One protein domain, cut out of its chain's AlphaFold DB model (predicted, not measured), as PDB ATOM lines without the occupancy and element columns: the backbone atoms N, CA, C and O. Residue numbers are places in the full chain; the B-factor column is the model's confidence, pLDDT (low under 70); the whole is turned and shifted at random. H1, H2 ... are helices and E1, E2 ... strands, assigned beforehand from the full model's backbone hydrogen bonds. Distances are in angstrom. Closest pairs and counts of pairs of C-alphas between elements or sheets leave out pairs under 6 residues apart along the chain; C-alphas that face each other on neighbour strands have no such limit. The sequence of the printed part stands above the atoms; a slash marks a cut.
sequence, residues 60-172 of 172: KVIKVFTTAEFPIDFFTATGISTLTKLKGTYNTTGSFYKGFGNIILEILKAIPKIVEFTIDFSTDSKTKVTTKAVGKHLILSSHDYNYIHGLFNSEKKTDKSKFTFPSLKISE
ATOM      1  N   LYS A  60     339.381 220.394 219.882       96.06
ATOM      2  CA  LYS A  60     340.567 219.560 220.147       96.06
ATOM      3  C   LYS A  60     340.174 218.164 220.656       96.06
ATOM      4  O   LYS A  60     340.663 217.701 221.685       96.06
ATOM      5  N   VAL A  61     339.255 217.524 219.931       96.25
ATOM      6  CA  VAL A  61     338.763 216.177 220.241       96.25
ATOM      7  C   VAL A  61     338.920 215.267 219.033       96.25
ATOM      8  O   VAL A  61     338.578 215.646 217.911       96.25
ATOM      9  N   ILE A  62     339.364 214.038 219.269       94.88
ATOM     10  CA  ILE A  62     339.361 212.948 218.295       94.88
ATOM     11  C   ILE A  62     338.530 211.804 218.867       94.88
ATOM     12  O   ILE A  62     338.814 211.317 219.951       94.88
ATOM     13  N   LYS A  63     337.524 211.348 218.127       94.19
ATOM     14  CA  LYS A  63     336.783 210.118 218.412       94.19
ATOM     15  C   LYS A  63     337.308 209.022 217.495       94.19
ATOM     16  O   LYS A  63     337.253 209.191 216.276       94.19
ATOM     17  N   VAL A  64     337.818 207.935 218.057       91.69
ATOM     18  CA  VAL A  64     338.402 206.813 217.310       91.69
ATOM     19  C   VAL A  64     337.526 205.584 217.510       91.69
ATOM     20  O   VAL A  64     337.272 205.191 218.646       91.69
ATOM     21  N   PHE A  65     337.046 205.005 216.412       90.06
ATOM     22  CA  PHE A  65     336.149 203.852 216.431       90.06
ATOM     23  C   PHE A  65     336.949 202.553 216.535       90.06
ATOM     24  O   PHE A  65     337.976 202.376 215.871       90.06
ATOM     25  N   THR A  66     336.493 201.655 217.396       86.62
ATOM     26  CA  THR A  66     337.175 200.395 217.698       86.62
ATOM     27  C   THR A  66     336.634 199.248 216.839       86.62
ATOM     28  O   THR A  66     335.661 199.380 216.094       86.62
ATOM     29  N   THR A  67     337.314 198.105 216.907       81.44
ATOM     30  CA  THR A  67     336.820 196.832 216.376       81.44
ATOM     31  C   THR A  67     336.056 196.071 217.461       81.44
ATOM     32  O   THR A  67     336.202 196.363 218.644       81.44
ATOM     33  N   ALA A  68     335.298 195.043 217.069       81.69
ATOM     34  CA  ALA A  68     334.495 194.223 217.985       81.69
ATOM     35  C   ALA A  68     335.301 193.485 219.079       81.69
ATOM     36  O   ALA A  68     334.722 192.961 220.021       81.69
ATOM     37  N   GLU A  69     336.630 193.422 218.962       79.75
ATOM     38  CA  GLU A  69     337.505 192.838 219.986       79.75
ATOM     39  C   GLU A  69     337.632 193.727 221.235       79.75
ATOM     40  O   GLU A  69     338.022 193.232 222.297       79.75
ATOM     41  N   PHE A  70     337.325 195.025 221.112       83.06
ATOM     42  CA  PHE A  70     337.384 195.996 222.201       83.06
ATOM     43  C   PHE A  70     336.083 196.017 223.008       83.06
ATOM     44  O   PHE A  70     335.005 195.906 222.434       83.06
ATOM     45  N   PRO A  71     336.156 196.237 224.335       86.00
ATOM     46  CA  PRO A  71     334.976 196.273 225.202       86.00
ATOM     47  C   PRO A  71     334.131 197.553 225.055       86.00
ATOM     48  O   PRO A  71     333.117 197.693 225.727       86.00
ATOM     49  N   ILE A  72     334.557 198.494 224.211       89.06
ATOM     50  CA  ILE A  72     333.895 199.776 223.944       89.06
ATOM     51  C   ILE A  72     333.883 200.024 222.438       89.06
ATOM     52  O   ILE A  72     334.850 199.658 221.776       89.06
ATOM     53  N   ASP A  73     332.858 200.705 221.920       89.38
ATOM     54  CA  ASP A  73     332.692 200.998 220.479       89.38
ATOM     55  C   ASP A  73     333.627 202.099 219.951       89.38
ATOM     56  O   ASP A  73     333.882 202.235 218.749       89.38
ATOM     57  N   PHE A  74     334.097 202.962 220.847       91.38
ATOM     58  CA  PHE A  74     335.018 204.043 220.531       91.38
ATOM     59  C   PHE A  74     335.747 204.507 221.788       91.38
ATOM     60  O   PHE A  74     335.259 204.346 222.904       91.38
ATOM     61  N   PHE A  75     336.874 205.183 221.591       92.38
ATOM     62  CA  PHE A  75     337.491 206.003 222.628       92.38
ATOM     63  C   PHE A  75     337.663 207.439 222.150       92.38
ATOM     64  O   PHE A  75     337.616 207.740 220.951       92.38
ATOM     65  N   THR A  76     337.866 208.333 223.111       94.69
ATOM     66  CA  THR A  76     338.040 209.758 222.848       94.69
ATOM     67  C   THR A  76     339.453 210.186 223.213       94.69
ATOM     68  O   THR A  76     339.974 209.795 224.248       94.69
ATOM     69  N   ALA A  77     340.075 211.018 222.387       95.00
ATOM     70  CA  ALA A  77     341.274 211.750 222.750       95.00
ATOM     71  C   ALA A  77     340.953 213.241 222.844       95.00
ATOM     72  O   ALA A  77     340.483 213.828 221.867       95.00
ATOM     73  N   THR A  78     341.181 213.845 224.004       96.69
ATOM     74  CA  THR A  78     340.920 215.269 224.267       96.69
ATOM     75  C   THR A  78     342.224 216.053 224.345       96.69
ATOM     76  O   THR A  78     343.299 215.479 224.492       96.69
ATOM     77  N   GLY A  79     342.153 217.375 224.186       95.50
ATOM     78  CA  GLY A  79     343.332 218.247 224.195       95.50
ATOM     79  C   GLY A  79     344.169 218.191 222.909       95.50
ATOM     80  O   GLY A  79     345.186 218.879 222.807       95.50
ATOM     81  N   ILE A  80     343.749 217.419 221.895       93.81
ATOM     82  CA  ILE A  80     344.464 217.257 220.619       93.81
ATOM     83  C   ILE A  80     343.534 217.214 219.408       93.81
ATOM     84  O   ILE A  80     342.394 216.771 219.469       93.81
ATOM     85  N   SER A  81     344.056 217.635 218.259       91.38
ATOM     86  CA  SER A  81     343.333 217.648 216.980       91.38
ATOM     87  C   SER A  81     344.081 216.934 215.850       91.38
ATOM     88  O   SER A  81     343.736 217.100 214.681       91.38
ATOM     89  N   THR A  82     345.134 216.181 216.179       88.25
ATOM     90  CA  THR A  82     345.941 215.412 215.225       88.25
ATOM     91  C   THR A  82     346.179 213.990 215.723       88.25
ATOM     92  O   THR A  82     346.473 213.778 216.900       88.25
ATOM     93  N   LEU A  83     346.095 213.021 214.809       85.62
ATOM     94  CA  LEU A  83     346.356 211.610 215.098       85.62
ATOM     95  C   LEU A  83     347.821 211.345 215.463       85.62
ATOM     96  O   LEU A  83     348.095 210.393 216.180       85.62
ATOM     97  N   THR A  84     348.767 212.206 215.070       84.94
ATOM     98  CA  THR A  84     350.208 212.010 215.327       84.94
ATOM     99  C   THR A  84     350.556 211.857 216.812       84.94
ATOM    100  O   THR A  84     351.597 211.291 217.136       84.94
ATOM    101  N   LYS A  85     349.707 212.357 217.720       85.25
ATOM    102  CA  LYS A  85     349.883 212.205 219.173       85.25
ATOM    103  C   LYS A  85     349.353 210.874 219.724       85.25
ATOM    104  O   LYS A  85     349.777 210.466 220.795       85.25
ATOM    105  N   LEU A  86     348.517 210.155 218.977       85.88
ATOM    106  CA  LEU A  86     347.957 208.850 219.352       85.88
ATOM    107  C   LEU A  86     348.828 207.676 218.881       85.88
ATOM    108  O   LEU A  86     348.326 206.645 218.433       85.88
ATOM    109  N   LYS A  87     350.154 207.826 218.946       81.06
ATOM    110  CA  LYS A  87     351.095 206.824 218.422       81.06
ATOM    111  C   LYS A  87     350.852 205.447 219.039       81.06
ATOM    112  O   LYS A  87     350.638 205.341 220.240       81.06
ATOM    113  N   GLY A  88     350.866 204.406 218.210       77.19
ATOM    114  CA  GLY A  88     350.693 203.017 218.644       77.19
ATOM    115  C   GLY A  88     349.251 202.605 218.951       77.19
ATOM    116  O   GLY A  88     348.975 201.412 218.958       77.19
ATOM    117  N   THR A  89     348.322 203.540 219.172       78.06
ATOM    118  CA  THR A  89     346.928 203.198 219.514       78.06
ATOM    119  C   THR A  89     346.114 202.860 218.286       78.06
ATOM    120  O   THR A  89     345.343 201.913 218.302       78.06
ATOM    121  N   TYR A  90     346.293 203.616 217.205       75.81
ATOM    122  CA  TYR A  90     345.572 203.425 215.954       75.81
ATOM    123  C   TYR A  90     346.515 202.897 214.869       75.81
ATOM    124  O   TYR A  90     347.711 203.190 214.852       75.81
ATOM    125  N   ASN A  91     345.990 202.072 213.972       71.62
ATOM    126  CA  ASN A  91     346.690 201.559 212.807       71.62
ATOM    127  C   ASN A  91     346.612 202.588 211.674       71.62
ATOM    128  O   ASN A  91     345.940 203.611 211.786       71.62
ATOM    129  N   THR A  92     347.241 202.315 210.536       60.75
ATOM    130  CA  THR A  92     347.143 203.197 209.361       60.75
ATOM    131  C   THR A  92     345.705 203.433 208.906       60.75
ATOM    132  O   THR A  92     345.433 204.452 208.288       60.75
ATOM    133  N   THR A  93     344.774 202.541 209.255       60.47
ATOM    134  CA  THR A  93     343.345 202.684 208.970       60.47
ATOM    135  C   THR A  93     342.580 203.496 209.997       60.47
ATOM    136  O   THR A  93     341.399 203.704 209.783       60.47
ATOM    137  N   GLY A  94     343.185 203.956 211.092       57.25
ATOM    138  CA  GLY A  94     342.493 204.671 212.166       57.25
ATOM    139  C   GLY A  94     341.677 203.787 213.114       57.25
ATOM    140  O   GLY A  94     341.022 204.335 213.986       57.25
ATOM    141  N   SER A  95     341.705 202.461 212.964       63.75
ATOM    142  CA  SER A  95     341.189 201.513 213.969       63.75
ATOM    143  C   SER A  95     342.316 201.087 214.910       63.75
ATOM    144  O   SER A  95     343.469 201.406 214.647       63.75
ATOM    145  N   PHE A  96     342.035 200.406 216.018       70.12
ATOM    146  CA  PHE A  96     343.077 200.077 216.995       70.12
ATOM    147  C   PHE A  96     344.226 199.223 216.400       70.12
ATOM    148  O   PHE A  96     343.998 198.324 215.588       70.12
ATOM    149  N   TYR A  97     345.479 199.522 216.761       66.31
ATOM    150  CA  TYR A  97     346.679 198.867 216.215       66.31
ATOM    151  C   TYR A  97     347.117 197.658 217.042       66.31
ATOM    152  O   TYR A  97     347.289 197.757 218.249       66.31
ATOM    153  N   LYS A  98     347.395 196.527 216.385       67.25
ATOM    154  CA  LYS A  98     348.003 195.355 217.037       67.25
ATOM    155  C   LYS A  98     349.323 195.735 217.729       67.25
ATOM    156  O   LYS A  98     350.112 196.496 217.175       67.25
ATOM    157  N   GLY A  99     349.605 195.184 218.909       79.25
ATOM    158  CA  GLY A  99     350.760 195.582 219.727       79.25
ATOM    159  C   GLY A  99     350.344 196.558 220.826       79.25
ATOM    160  O   GLY A  99     349.631 196.144 221.728       79.25
ATOM    161  N   PHE A 100     350.721 197.841 220.753       82.75
ATOM    162  CA  PHE A 100     350.358 198.824 221.789       82.75
ATOM    163  C   PHE A 100     348.846 198.917 221.995       82.75
ATOM    164  O   PHE A 100     348.369 199.073 223.114       82.75
ATOM    165  N   GLY A 101     348.073 198.743 220.927       82.62
ATOM    166  CA  GLY A 101     346.635 198.678 221.052       82.62
ATOM    167  C   GLY A 101     346.107 197.492 221.853       82.62
ATOM    168  O   GLY A 101     345.090 197.628 222.527       82.62
ATOM    169  N   ASN A 102     346.821 196.364 221.845       83.88
ATOM    170  CA  ASN A 102     346.503 195.216 222.693       83.88
ATOM    171  C   ASN A 102     346.784 195.529 224.166       83.88
ATOM    172  O   ASN A 102     346.013 195.108 225.015       83.88
ATOM    173  N   ILE A 103     347.812 196.329 224.468       87.50
ATOM    174  CA  ILE A 103     348.076 196.776 225.845       87.50
ATOM    175  C   ILE A 103     346.892 197.601 226.358       87.50
ATOM    176  O   ILE A 103     346.390 197.369 227.455       87.50
ATOM    177  N   ILE A 104     346.378 198.530 225.545       88.44
ATOM    178  CA  ILE A 104     345.174 199.276 225.926       88.44
ATOM    179  C   ILE A 104     343.971 198.338 226.065       88.44
ATOM    180  O   ILE A 104     343.197 198.481 227.005       88.44
ATOM    181  N   LEU A 105     343.816 197.362 225.168       88.00
ATOM    182  CA  LEU A 105     342.757 196.361 225.271       88.00
ATOM    183  C   LEU A 105     342.824 195.583 226.593       88.00
ATOM    184  O   LEU A 105     341.788 195.366 227.219       88.00
ATOM    185  N   GLU A 106     344.016 195.178 227.020       89.25
ATOM    186  CA  GLU A 106     344.248 194.480 228.286       89.25
ATOM    187  C   GLU A 106     343.879 195.355 229.484       89.25
ATOM    188  O   GLU A 106     343.128 194.905 230.347       89.25
ATOM    189  N   ILE A 107     344.294 196.627 229.491       89.88
ATOM    190  CA  ILE A 107     343.893 197.596 230.525       89.88
ATOM    191  C   ILE A 107     342.365 197.713 230.587       89.88
ATOM    192  O   ILE A 107     341.775 197.665 231.667       89.88
ATOM    193  N   LEU A 108     341.709 197.842 229.431       90.31
ATOM    194  CA  LEU A 108     340.256 197.980 229.365       90.31
ATOM    195  C   LEU A 108     339.527 196.714 229.832       90.31
ATOM    196  O   LEU A 108     338.473 196.821 230.451       90.31
ATOM    197  N   LYS A 109     340.076 195.525 229.558       90.19
ATOM    198  CA  LYS A 109     339.522 194.238 230.007       90.19
ATOM    199  C   LYS A 109     339.747 193.979 231.496       90.19
ATOM    200  O   LYS A 109     338.907 193.337 232.121       90.19
ATOM    201  N   ALA A 110     340.842 194.482 232.066       92.00
ATOM    202  CA  ALA A 110     341.155 194.332 233.485       92.00
ATOM    203  C   ALA A 110     340.201 195.125 234.396       92.00
ATOM    204  O   ALA A 110     340.021 194.781 235.563       92.00
ATOM    205  N   ILE A 111     339.566 196.179 233.877       90.56
ATOM    206  CA  ILE A 111     338.636 197.010 234.640       90.56
ATOM    207  C   ILE A 111     337.195 196.626 234.266       90.56
ATOM    208  O   ILE A 111     336.740 196.906 233.154       90.56
ATOM    209  N   PRO A 112     336.412 196.043 235.188       88.94
ATOM    210  CA  PRO A 112     335.070 195.581 234.863       88.94
ATOM    211  C   PRO A 112     334.124 196.752 234.584       88.94
ATOM    212  O   PRO A 112     334.122 197.752 235.311       88.94
ATOM    213  N   LYS A 113     333.253 196.567 233.583       91.62
ATOM    214  CA  LYS A 113     332.177 197.496 233.194       91.62
ATOM    215  C   LYS A 113     332.668 198.876 232.727       91.62
ATOM    216  O   LYS A 113     331.999 199.875 232.999       91.62
ATOM    217  N   ILE A 114     333.813 198.966 232.043       93.31
ATOM    218  CA  ILE A 114     334.160 200.197 231.313       93.31
ATOM    219  C   ILE A 114     333.183 200.386 230.154       93.31
ATOM    220  O   ILE A 114     333.028 199.503 229.319       93.31
ATOM    221  N   VAL A 115     332.570 201.566 230.096       92.25
ATOM    222  CA  VAL A 115     331.698 201.994 228.989       92.25
ATOM    223  C   VAL A 115     332.247 203.212 228.255       92.25
ATOM    224  O   VAL A 115     331.817 203.522 227.149       92.25
ATOM    225  N   GLU A 116     333.216 203.905 228.854       93.62
ATOM    226  CA  GLU A 116     333.837 205.092 228.283       93.62
ATOM    227  C   GLU A 116     335.342 205.082 228.570       93.62
ATOM    228  O   GLU A 116     335.771 204.887 229.710       93.62
ATOM    229  N   PHE A 117     336.150 205.317 227.537       94.94
ATOM    230  CA  PHE A 117     337.597 205.481 227.654       94.94
ATOM    231  C   PHE A 117     338.027 206.797 227.016       94.94
ATOM    232  O   PHE A 117     337.602 207.152 225.909       94.94
ATOM    233  N   THR A 118     338.876 207.541 227.716       95.75
ATOM    234  CA  THR A 118     339.431 208.803 227.237       95.75
ATOM    235  C   THR A 118     340.932 208.855 227.464       95.75
ATOM    236  O   THR A 118     341.403 208.516 228.542       95.75
ATOM    237  N   ILE A 119     341.673 209.322 226.464       95.38
ATOM    238  CA  ILE A 119     343.073 209.719 226.607       95.38
ATOM    239  C   ILE A 119     343.107 211.243 226.593       95.38
ATOM    240  O   ILE A 119     342.769 211.868 225.586       95.38
ATOM    241  N   ASP A 120     343.487 211.853 227.703       96.44
ATOM    242  CA  ASP A 120     343.417 213.299 227.855       96.44
ATOM    243  C   ASP A 120     344.806 213.933 227.816       96.44
ATOM    244  O   ASP A 120     345.656 213.714 228.681       96.44
ATOM    245  N   PHE A 121     345.030 214.728 226.769       95.06
ATOM    246  CA  PHE A 121     346.291 215.412 226.506       95.06
ATOM    247  C   PHE A 121     346.363 216.830 227.080       95.06
ATOM    248  O   PHE A 121     347.268 217.593 226.732       95.06
ATOM    249  N   SER A 122     345.409 217.197 227.932       93.06
ATOM    250  CA  SER A 122     345.456 218.435 228.711       93.06
ATOM    251  C   SER A 122     346.552 218.351 229.783       93.06
ATOM    252  O   SER A 122     346.799 217.279 230.332       93.06
ATOM    253  N   THR A 123     347.213 219.471 230.084       88.25
ATOM    254  CA  THR A 123     348.392 219.539 230.976       88.25
ATOM    255  C   THR A 123     348.141 219.002 232.382       88.25
ATOM    256  O   THR A 123     348.990 218.297 232.913       88.25
ATOM    257  N   ASP A 124     346.967 219.270 232.953       90.00
ATOM    258  CA  ASP A 124     346.645 218.920 234.346       90.00
ATOM    259  C   ASP A 124     345.843 217.618 234.471       90.00
ATOM    260  O   ASP A 124     345.260 217.317 235.518       90.00
ATOM    261  N   SER A 125     345.764 216.845 233.385       93.62
ATOM    262  CA  SER A 125     344.986 215.618 233.380       93.62
ATOM    263  C   SER A 125     345.625 214.544 234.252       93.62
ATOM    264  O   SER A 125     346.838 214.332 234.233       93.62
ATOM    265  N   LYS A 126     344.785 213.821 234.991       95.56
ATOM    266  CA  LYS A 126     345.189 212.703 235.843       95.56
ATOM    267  C   LYS A 126     344.484 211.439 235.396       95.56
ATOM    268  O   LYS A 126     343.287 211.466 235.099       95.56
ATOM    269  N   THR A 127     345.219 210.334 235.412       96.88
ATOM    270  CA  THR A 127     344.620 209.021 235.200       96.88
ATOM    271  C   THR A 127     343.678 208.710 236.345       96.88
ATOM    272  O   THR A 127     344.043 208.829 237.514       96.88
ATOM    273  N   LYS A 128     342.438 208.358 236.015       96.69
ATOM    274  CA  LYS A 128     341.409 208.042 237.002       96.69
ATOM    275  C   LYS A 128     340.322 207.169 236.408       96.69
ATOM    276  O   LYS A 128     340.012 207.249 235.221       96.69
ATOM    277  N   VAL A 129     339.681 206.404 237.279       96.75
ATOM    278  CA  VAL A 129     338.459 205.667 236.968       96.75
ATOM    279  C   VAL A 129     337.325 206.292 237.764       96.75
ATOM    280  O   VAL A 129     337.428 206.461 238.974       96.75
ATOM    281  N   THR A 130     336.245 206.667 237.085       95.56
ATOM    282  CA  THR A 130     335.036 207.212 237.716       95.56
ATOM    283  C   THR A 130     333.860 206.286 237.443       95.56
ATOM    284  O   THR A 130     333.645 205.882 236.302       95.56
ATOM    285  N   THR A 131     333.076 205.965 238.468       95.50
ATOM    286  CA  THR A 131     331.847 205.177 238.317       95.50
ATOM    287  C   THR A 131     330.663 206.110 238.067       95.50
ATOM    288  O   THR A 131     330.434 207.045 238.830       95.50
ATOM    289  N   LYS A 132     329.911 205.857 236.996       90.44
ATOM    290  CA  LYS A 132     328.646 206.515 236.640       90.44
ATOM    291  C   LYS A 132     327.515 205.477 236.671       90.44
ATOM    292  O   LYS A 132     327.774 204.275 236.697       90.44
ATOM    293  N   ALA A 133     326.261 205.930 236.593       89.12
ATOM    294  CA  ALA A 133     325.087 205.046 236.568       89.12
ATOM    295  C   ALA A 133     325.147 203.980 235.452       89.12
ATOM    296  O   ALA A 133     324.730 202.845 235.647       89.12
ATOM    297  N   VAL A 134     325.709 204.344 234.297       88.81
ATOM    298  CA  VAL A 134     325.805 203.483 233.107       88.81
ATOM    299  C   VAL A 134     327.052 202.592 233.076       88.81
ATOM    300  O   VAL A 134     327.179 201.768 232.178       88.81
ATOM    301  N   GLY A 135     327.983 202.744 234.024       93.12
ATOM    302  CA  GLY A 135     329.250 202.010 234.047       93.12
ATOM    303  C   GLY A 135     330.439 202.889 234.425       93.12
ATOM    304  O   GLY A 135     330.284 203.988 234.957       93.12
ATOM    305  N   LYS A 136     331.652 202.405 234.167       95.06
ATOM    306  CA  LYS A 136     332.896 203.105 234.501       95.06
ATOM    307  C   LYS A 136     333.431 203.907 233.318       95.06
ATOM    308  O   LYS A 136     333.398 203.460 232.171       95.06
ATOM    309  N   HIS A 137     333.976 205.076 233.629       95.44
ATOM    310  CA  HIS A 137     334.726 205.930 232.718       95.44
ATOM    311  C   HIS A 137     336.191 205.936 233.145       95.44
ATOM    312  O   HIS A 137     336.514 206.406 234.237       95.44
ATOM    313  N   LEU A 138     337.065 205.404 232.293       96.38
ATOM    314  CA  LEU A 138     338.513 205.499 232.453       96.38
ATOM    315  C   LEU A 138     339.033 206.721 231.691       96.38
ATOM    316  O   LEU A 138     338.812 206.849 230.487       96.38
ATOM    317  N   ILE A 139     339.771 207.581 232.383       97.00
ATOM    318  CA  ILE A 139     340.592 208.632 231.785       97.00
ATOM    319  C   ILE A 139     342.049 208.239 232.000       97.00
ATOM    320  O   ILE A 139     342.437 207.964 233.133       97.00
ATOM    321  N   LEU A 140     342.837 208.213 230.930       95.56
ATOM    322  CA  LEU A 140     344.283 208.027 230.948       95.56
ATOM    323  C   LEU A 140     344.946 209.360 230.593       95.56
ATOM    324  O   LEU A 140     344.649 209.947 229.550       95.56
ATOM    325  N   SER A 141     345.822 209.850 231.463       96.25
ATOM    326  CA  SER A 141     346.554 211.096 231.235       96.25
ATOM    327  C   SER A 141     347.536 210.962 230.065       96.25
ATOM    328  O   SER A 141     347.992 209.861 229.737       96.25
ATOM    329  N   SER A 142     347.939 212.086 229.465       93.44
ATOM    330  CA  SER A 142     349.031 212.083 228.479       93.44
ATOM    331  C   SER A 142     350.317 211.487 229.030       93.44
ATOM    332  O   SER A 142     351.066 210.885 228.265       93.44
ATOM    333  N   HIS A 143     350.615 211.734 230.307       93.81
ATOM    334  CA  HIS A 143     351.840 211.265 230.938       93.81
ATOM    335  C   HIS A 143     351.875 209.737 230.927       93.81
ATOM    336  O   HIS A 143     352.789 209.144 230.356       93.81
ATOM    337  N   ASP A 144     350.822 209.110 231.445       93.94
ATOM    338  CA  ASP A 144     350.764 207.655 231.586       93.94
ATOM    339  C   ASP A 144     350.608 206.975 230.229       93.94
ATOM    340  O   ASP A 144     351.263 205.972 229.952       93.94
ATOM    341  N   TYR A 145     349.836 207.574 229.320       92.50
ATOM    342  CA  TYR A 145     349.774 207.134 227.929       92.50
ATOM    343  C   TYR A 145     351.162 207.087 227.273       92.50
ATOM    344  O   TYR A 145     351.548 206.078 226.677       92.50
ATOM    345  N   ASN A 146     351.924 208.179 227.380       90.44
ATOM    346  CA  ASN A 146     353.252 208.276 226.779       90.44
ATOM    347  C   ASN A 146     354.251 207.339 227.460       90.44
ATOM    348  O   ASN A 146     355.116 206.799 226.771       90.44
ATOM    349  N   TYR A 147     354.121 207.125 228.769       90.75
ATOM    350  CA  TYR A 147     354.930 206.167 229.514       90.75
ATOM    351  C   TYR A 147     354.714 204.739 228.999       90.75
ATOM    352  O   TYR A 147     355.672 204.104 228.559       90.75
ATOM    353  N   ILE A 148     353.461 204.270 228.929       89.12
ATOM    354  CA  ILE A 148     353.127 202.931 228.409       89.12
ATOM    355  C   ILE A 148     353.601 202.799 226.953       89.12
ATOM    356  O   ILE A 148     354.168 201.781 226.558       89.12
ATOM    357  N   HIS A 149     353.418 203.841 226.134       87.69
ATOM    358  CA  HIS A 149     353.868 203.819 224.742       87.69
ATOM    359  C   HIS A 149     355.400 203.785 224.635       87.69
ATOM    360  O   HIS A 149     355.954 203.140 223.741       87.69
ATOM    361  N   GLY A 150     356.100 204.466 225.542       85.31
ATOM    362  CA  GLY A 150     357.551 204.411 225.679       85.31
ATOM    363  C   GLY A 150     358.042 203.007 226.023       85.31
ATOM    364  O   GLY A 150     358.947 202.513 225.349       85.31
ATOM    365  N   LEU A 151     357.408 202.347 226.999       84.00
ATOM    366  CA  LEU A 151     357.701 200.959 227.369       84.00
ATOM    367  C   LEU A 151     357.524 200.017 226.178       84.00
ATOM    368  O   LEU A 151     358.480 199.359 225.785       84.00
ATOM    369  N   PHE A 152     356.373 200.065 225.503       84.31
ATOM    370  CA  PHE A 152     356.115 199.245 224.317       84.31
ATOM    371  C   PHE A 152     357.149 199.438 223.198       84.31
ATOM    372  O   PHE A 152     357.552 198.486 222.529       84.31
ATOM    373  N   ASN A 153     357.585 200.676 222.949       81.81
ATOM    374  CA  ASN A 153     358.610 200.924 221.935       81.81
ATOM    375  C   ASN A 153     359.985 200.409 222.360       81.81
ATOM    376  O   ASN A 153     360.747 199.954 221.506       81.81
ATOM    377  N   SER A 154     360.312 200.500 223.647       77.81
ATOM    378  CA  SER A 154     361.538 199.927 224.201       77.81
ATOM    379  C   SER A 154     361.505 198.404 224.117       77.81
ATOM    380  O   SER A 154     362.468 197.818 223.629       77.81
ATOM    381  N   GLU A 155     360.383 197.772 224.458       66.94
ATOM    382  CA  GLU A 155     360.142 196.334 224.293       66.94
ATOM    383  C   GLU A 155     360.274 195.908 222.839       66.94
ATOM    384  O   GLU A 155     361.065 195.034 222.547       66.94
ATOM    385  N   LYS A 156     359.638 196.584 221.878       66.50
ATOM    386  CA  LYS A 156     359.827 196.270 220.448       66.50
ATOM    387  C   LYS A 156     361.279 196.337 219.983       66.50
ATOM    388  O   LYS A 156     361.678 195.599 219.083       66.50
ATOM    389  N   LYS A 157     362.061 197.266 220.538       63.38
ATOM    390  CA  LYS A 157     363.498 197.363 220.247       63.38
ATOM    391  C   LYS A 157     364.275 196.220 220.893       63.38
ATOM    392  O   LYS A 157     365.240 195.753 220.302       63.38
ATOM    393  N   THR A 158     363.843 195.781 222.068       52.94
ATOM    394  CA  THR A 158     364.471 194.741 222.884       52.94
ATOM    395  C   THR A 158     363.874 193.345 222.624       52.94
ATOM    396  O   THR A 158     364.474 192.355 222.982       52.94
ATOM    397  N   ASP A 159     362.837 193.196 221.800       45.97
ATOM    398  CA  ASP A 159     362.416 191.927 221.174       45.97
ATOM    399  C   ASP A 159     363.388 191.503 220.048       45.97
ATOM    400  O   ASP A 159     363.323 190.402 219.505       45.97
ATOM    401  N   LYS A 160     364.373 192.361 219.734       47.59
ATOM    402  CA  LYS A 160     365.631 191.968 219.074       47.59
ATOM    403  C   LYS A 160     366.711 191.477 220.060       47.59
ATOM    404  O   LYS A 160     367.798 191.110 219.624       47.59
ATOM    405  N   SER A 161     366.435 191.457 221.363       40.94
ATOM    406  CA  SER A 161     367.348 191.091 222.458       40.94
ATOM    407  C   SER A 161     366.591 190.777 223.776       40.94
ATOM    408  O   SER A 161     366.568 191.608 224.676       40.94
ATOM    409  N   LYS A 162     365.930 189.610 223.860       39.00
ATOM    410  CA  LYS A 162     365.262 188.990 225.040       39.00
ATOM    411  C   LYS A 162     365.379 189.736 226.394       39.00
ATOM    412  O   LYS A 162     366.488 189.783 226.916       39.00
ATOM    413  N   PHE A 163     364.264 190.105 227.049       40.09
ATOM    414  CA  PHE A 163     364.122 189.973 228.521       40.09
ATOM    415  C   PHE A 163     362.674 190.111 229.055       40.09
ATOM    416  O   PHE A 163     361.796 190.655 228.394       40.09
ATOM    417  N   THR A 164     362.465 189.574 230.260       33.47
ATOM    418  CA  THR A 164     361.216 189.289 230.996       33.47
ATOM    419  C   THR A 164     360.641 190.495 231.765       33.47
ATOM    420  O   THR A 164     361.396 191.271 232.349       33.47
ATOM    421  N   PHE A 165     359.307 190.607 231.841       39.00
ATOM    422  CA  PHE A 165     358.587 191.643 232.601       39.00
ATOM    423  C   PHE A 165     358.726 191.485 234.131       39.00
ATOM    424  O   PHE A 165     358.445 190.402 234.648       39.00
ATOM    425  N   PRO A 166     359.031 192.558 234.888       39.12
ATOM    426  CA  PRO A 166     358.739 192.627 236.313       39.12
ATOM    427  C   PRO A 166     357.280 193.054 236.545       39.12
ATOM    428  O   PRO A 166     356.782 194.008 235.950       39.12
ATOM    429  N   SER A 167     356.592 192.338 237.431       35.34
ATOM    430  CA  SER A 167     355.195 192.562 237.817       35.34
ATOM    431  C   SER A 167     354.948 193.970 238.380       35.34
ATOM    432  O   SER A 167     355.559 194.355 239.380       35.34
ATOM    433  N   LEU A 168     353.997 194.700 237.792       31.08
ATOM    434  CA  LEU A 168     353.431 195.932 238.349       31.08
ATOM    435  C   LEU A 168     352.657 195.608 239.636       31.08
ATOM    436  O   LEU A 168     351.638 194.920 239.594       31.08
ATOM    437  N   LYS A 169     353.126 196.115 240.783       36.78
ATOM    438  CA  LYS A 169     352.338 196.129 242.021       36.78
ATOM    439  C   LYS A 169     351.313 197.255 241.941       36.78
ATOM    440  O   LYS A 169     351.681 198.427 241.920       36.78
ATOM    441  N   ILE A 170     350.040 196.885 241.909       31.19
ATOM    442  CA  ILE A 170     348.921 197.786 242.185       31.19
ATOM    443  C   ILE A 170     348.733 197.754 243.706       31.19
ATOM    444  O   ILE A 170     348.526 196.680 244.264       31.19
ATOM    445  N   SER A 171     348.883 198.891 244.381       40.38
ATOM    446  CA  SER A 171     348.505 199.031 245.792       40.38
ATOM    447  C   SER A 171     347.002 199.288 245.897       40.38
ATOM    448  O   SER A 171     346.484 200.113 245.139       40.38
ATOM    449  N   GLU A 172     346.348 198.560 246.804       36.56
ATOM    450  CA  GLU A 172     344.942 198.738 247.205       36.56
ATOM    451  C   GLU A 172     344.670 200.110 247.836       36.56
ATOM    452  O   GLU A 172     345.580 200.646 248.513       36.56
TER     453      GLU A 172
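This is residues 60 to 172 of the 172 residues of an uncharacterized protein of Chitinophagaceae bacterium (UniProt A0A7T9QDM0). A twisted sheet of five strands makes a wall, and H2 starts at the end of E5 and stands up from it as an arm reaching away from the sheet, while H1, between the same wall and that arm, only grazes the sheet. Beyond H2 the last residues, 159 to 172, turn back as a loose tail; residues 157 to 162, of which 157 to 158 belong to H2, and residues 166 to 172 stand free. The printed part has 113 residues with two named helices and five named strands, in the order E1 E2 H1 E3 E4 E5 H2; the class is mixed, helices and strands. The sheet runs E1 E2 E3 E5 E4 and is mixed, its pairs parallel and antiparallel. The whole is compact, with a radius of gyration of the C-alphas of 14.3 A and spans of 45 by 36 by 32 A.

E1, residues 61 to 65, begins at C-alpha 61 (338.763, 216.177, 220.241) and is 13.2 A long. E2, residues 74 to 78, follows. H1 is residues 100 to 110, 15.5 A long, with C-alpha 100 at (350.358, 198.824, 221.789). E3 is residues 114 to 120, 16.4 A; E4 is residues 128 to 132; E5 is residues 135 to 141, 19.7 A. H2, residues 142 to 158, is 23.9 A long and ends at C-alpha 158 (364.471, 194.741, 222.884).

E1 and E2 form an antiparallel hairpin, with N 62 and O 77 2.8 A apart. E2 is parallel to E3, with N 119 and O 76 2.8 A apart. E3 is parallel to E5, with N 140 and O 118 2.8 A apart. E4 and E5 form the other hairpin, with N 132 and O 135 2.8 A apart. E1 and E4 are the edge strands. E2, H1 and E3 make a strand-helix-strand unit, two parallel neighbour strands with a helix between, and its crossover is left-handed. H1 grazes the sheet with residues 104 to 108; the closest C-alphas of H1 and E3 are those of Leu 108 and Ile 114, 6.8 A. H2 is on the sheet, over E5 at a height over the sheet of 12.1 A, with a local plane fitted to just 6 C-alphas; it rises 48 degrees out of that plane and stands up from the sheet. H1 and H2 are close but not clearly touching, Phe 100 and Phe 152 having the closest C-alphas, 6.3 A, at a steep tilt of 59 degrees, opposite ways. In H1 and H2 every O i to N i+4 pair is within hydrogen-bond range.

The C-alphas of Ala 133 and Ser 161 are the two farthest apart, 46.7 A. The printed part has no cut and ends at Glu 172, the chain's last residue. The link from E2 to H1, residues 79 to 99, is long. Mean pLDDT of the printed part is 80.8; residues 92 to 95, 97 to 98 and 155 to 172 are under 70.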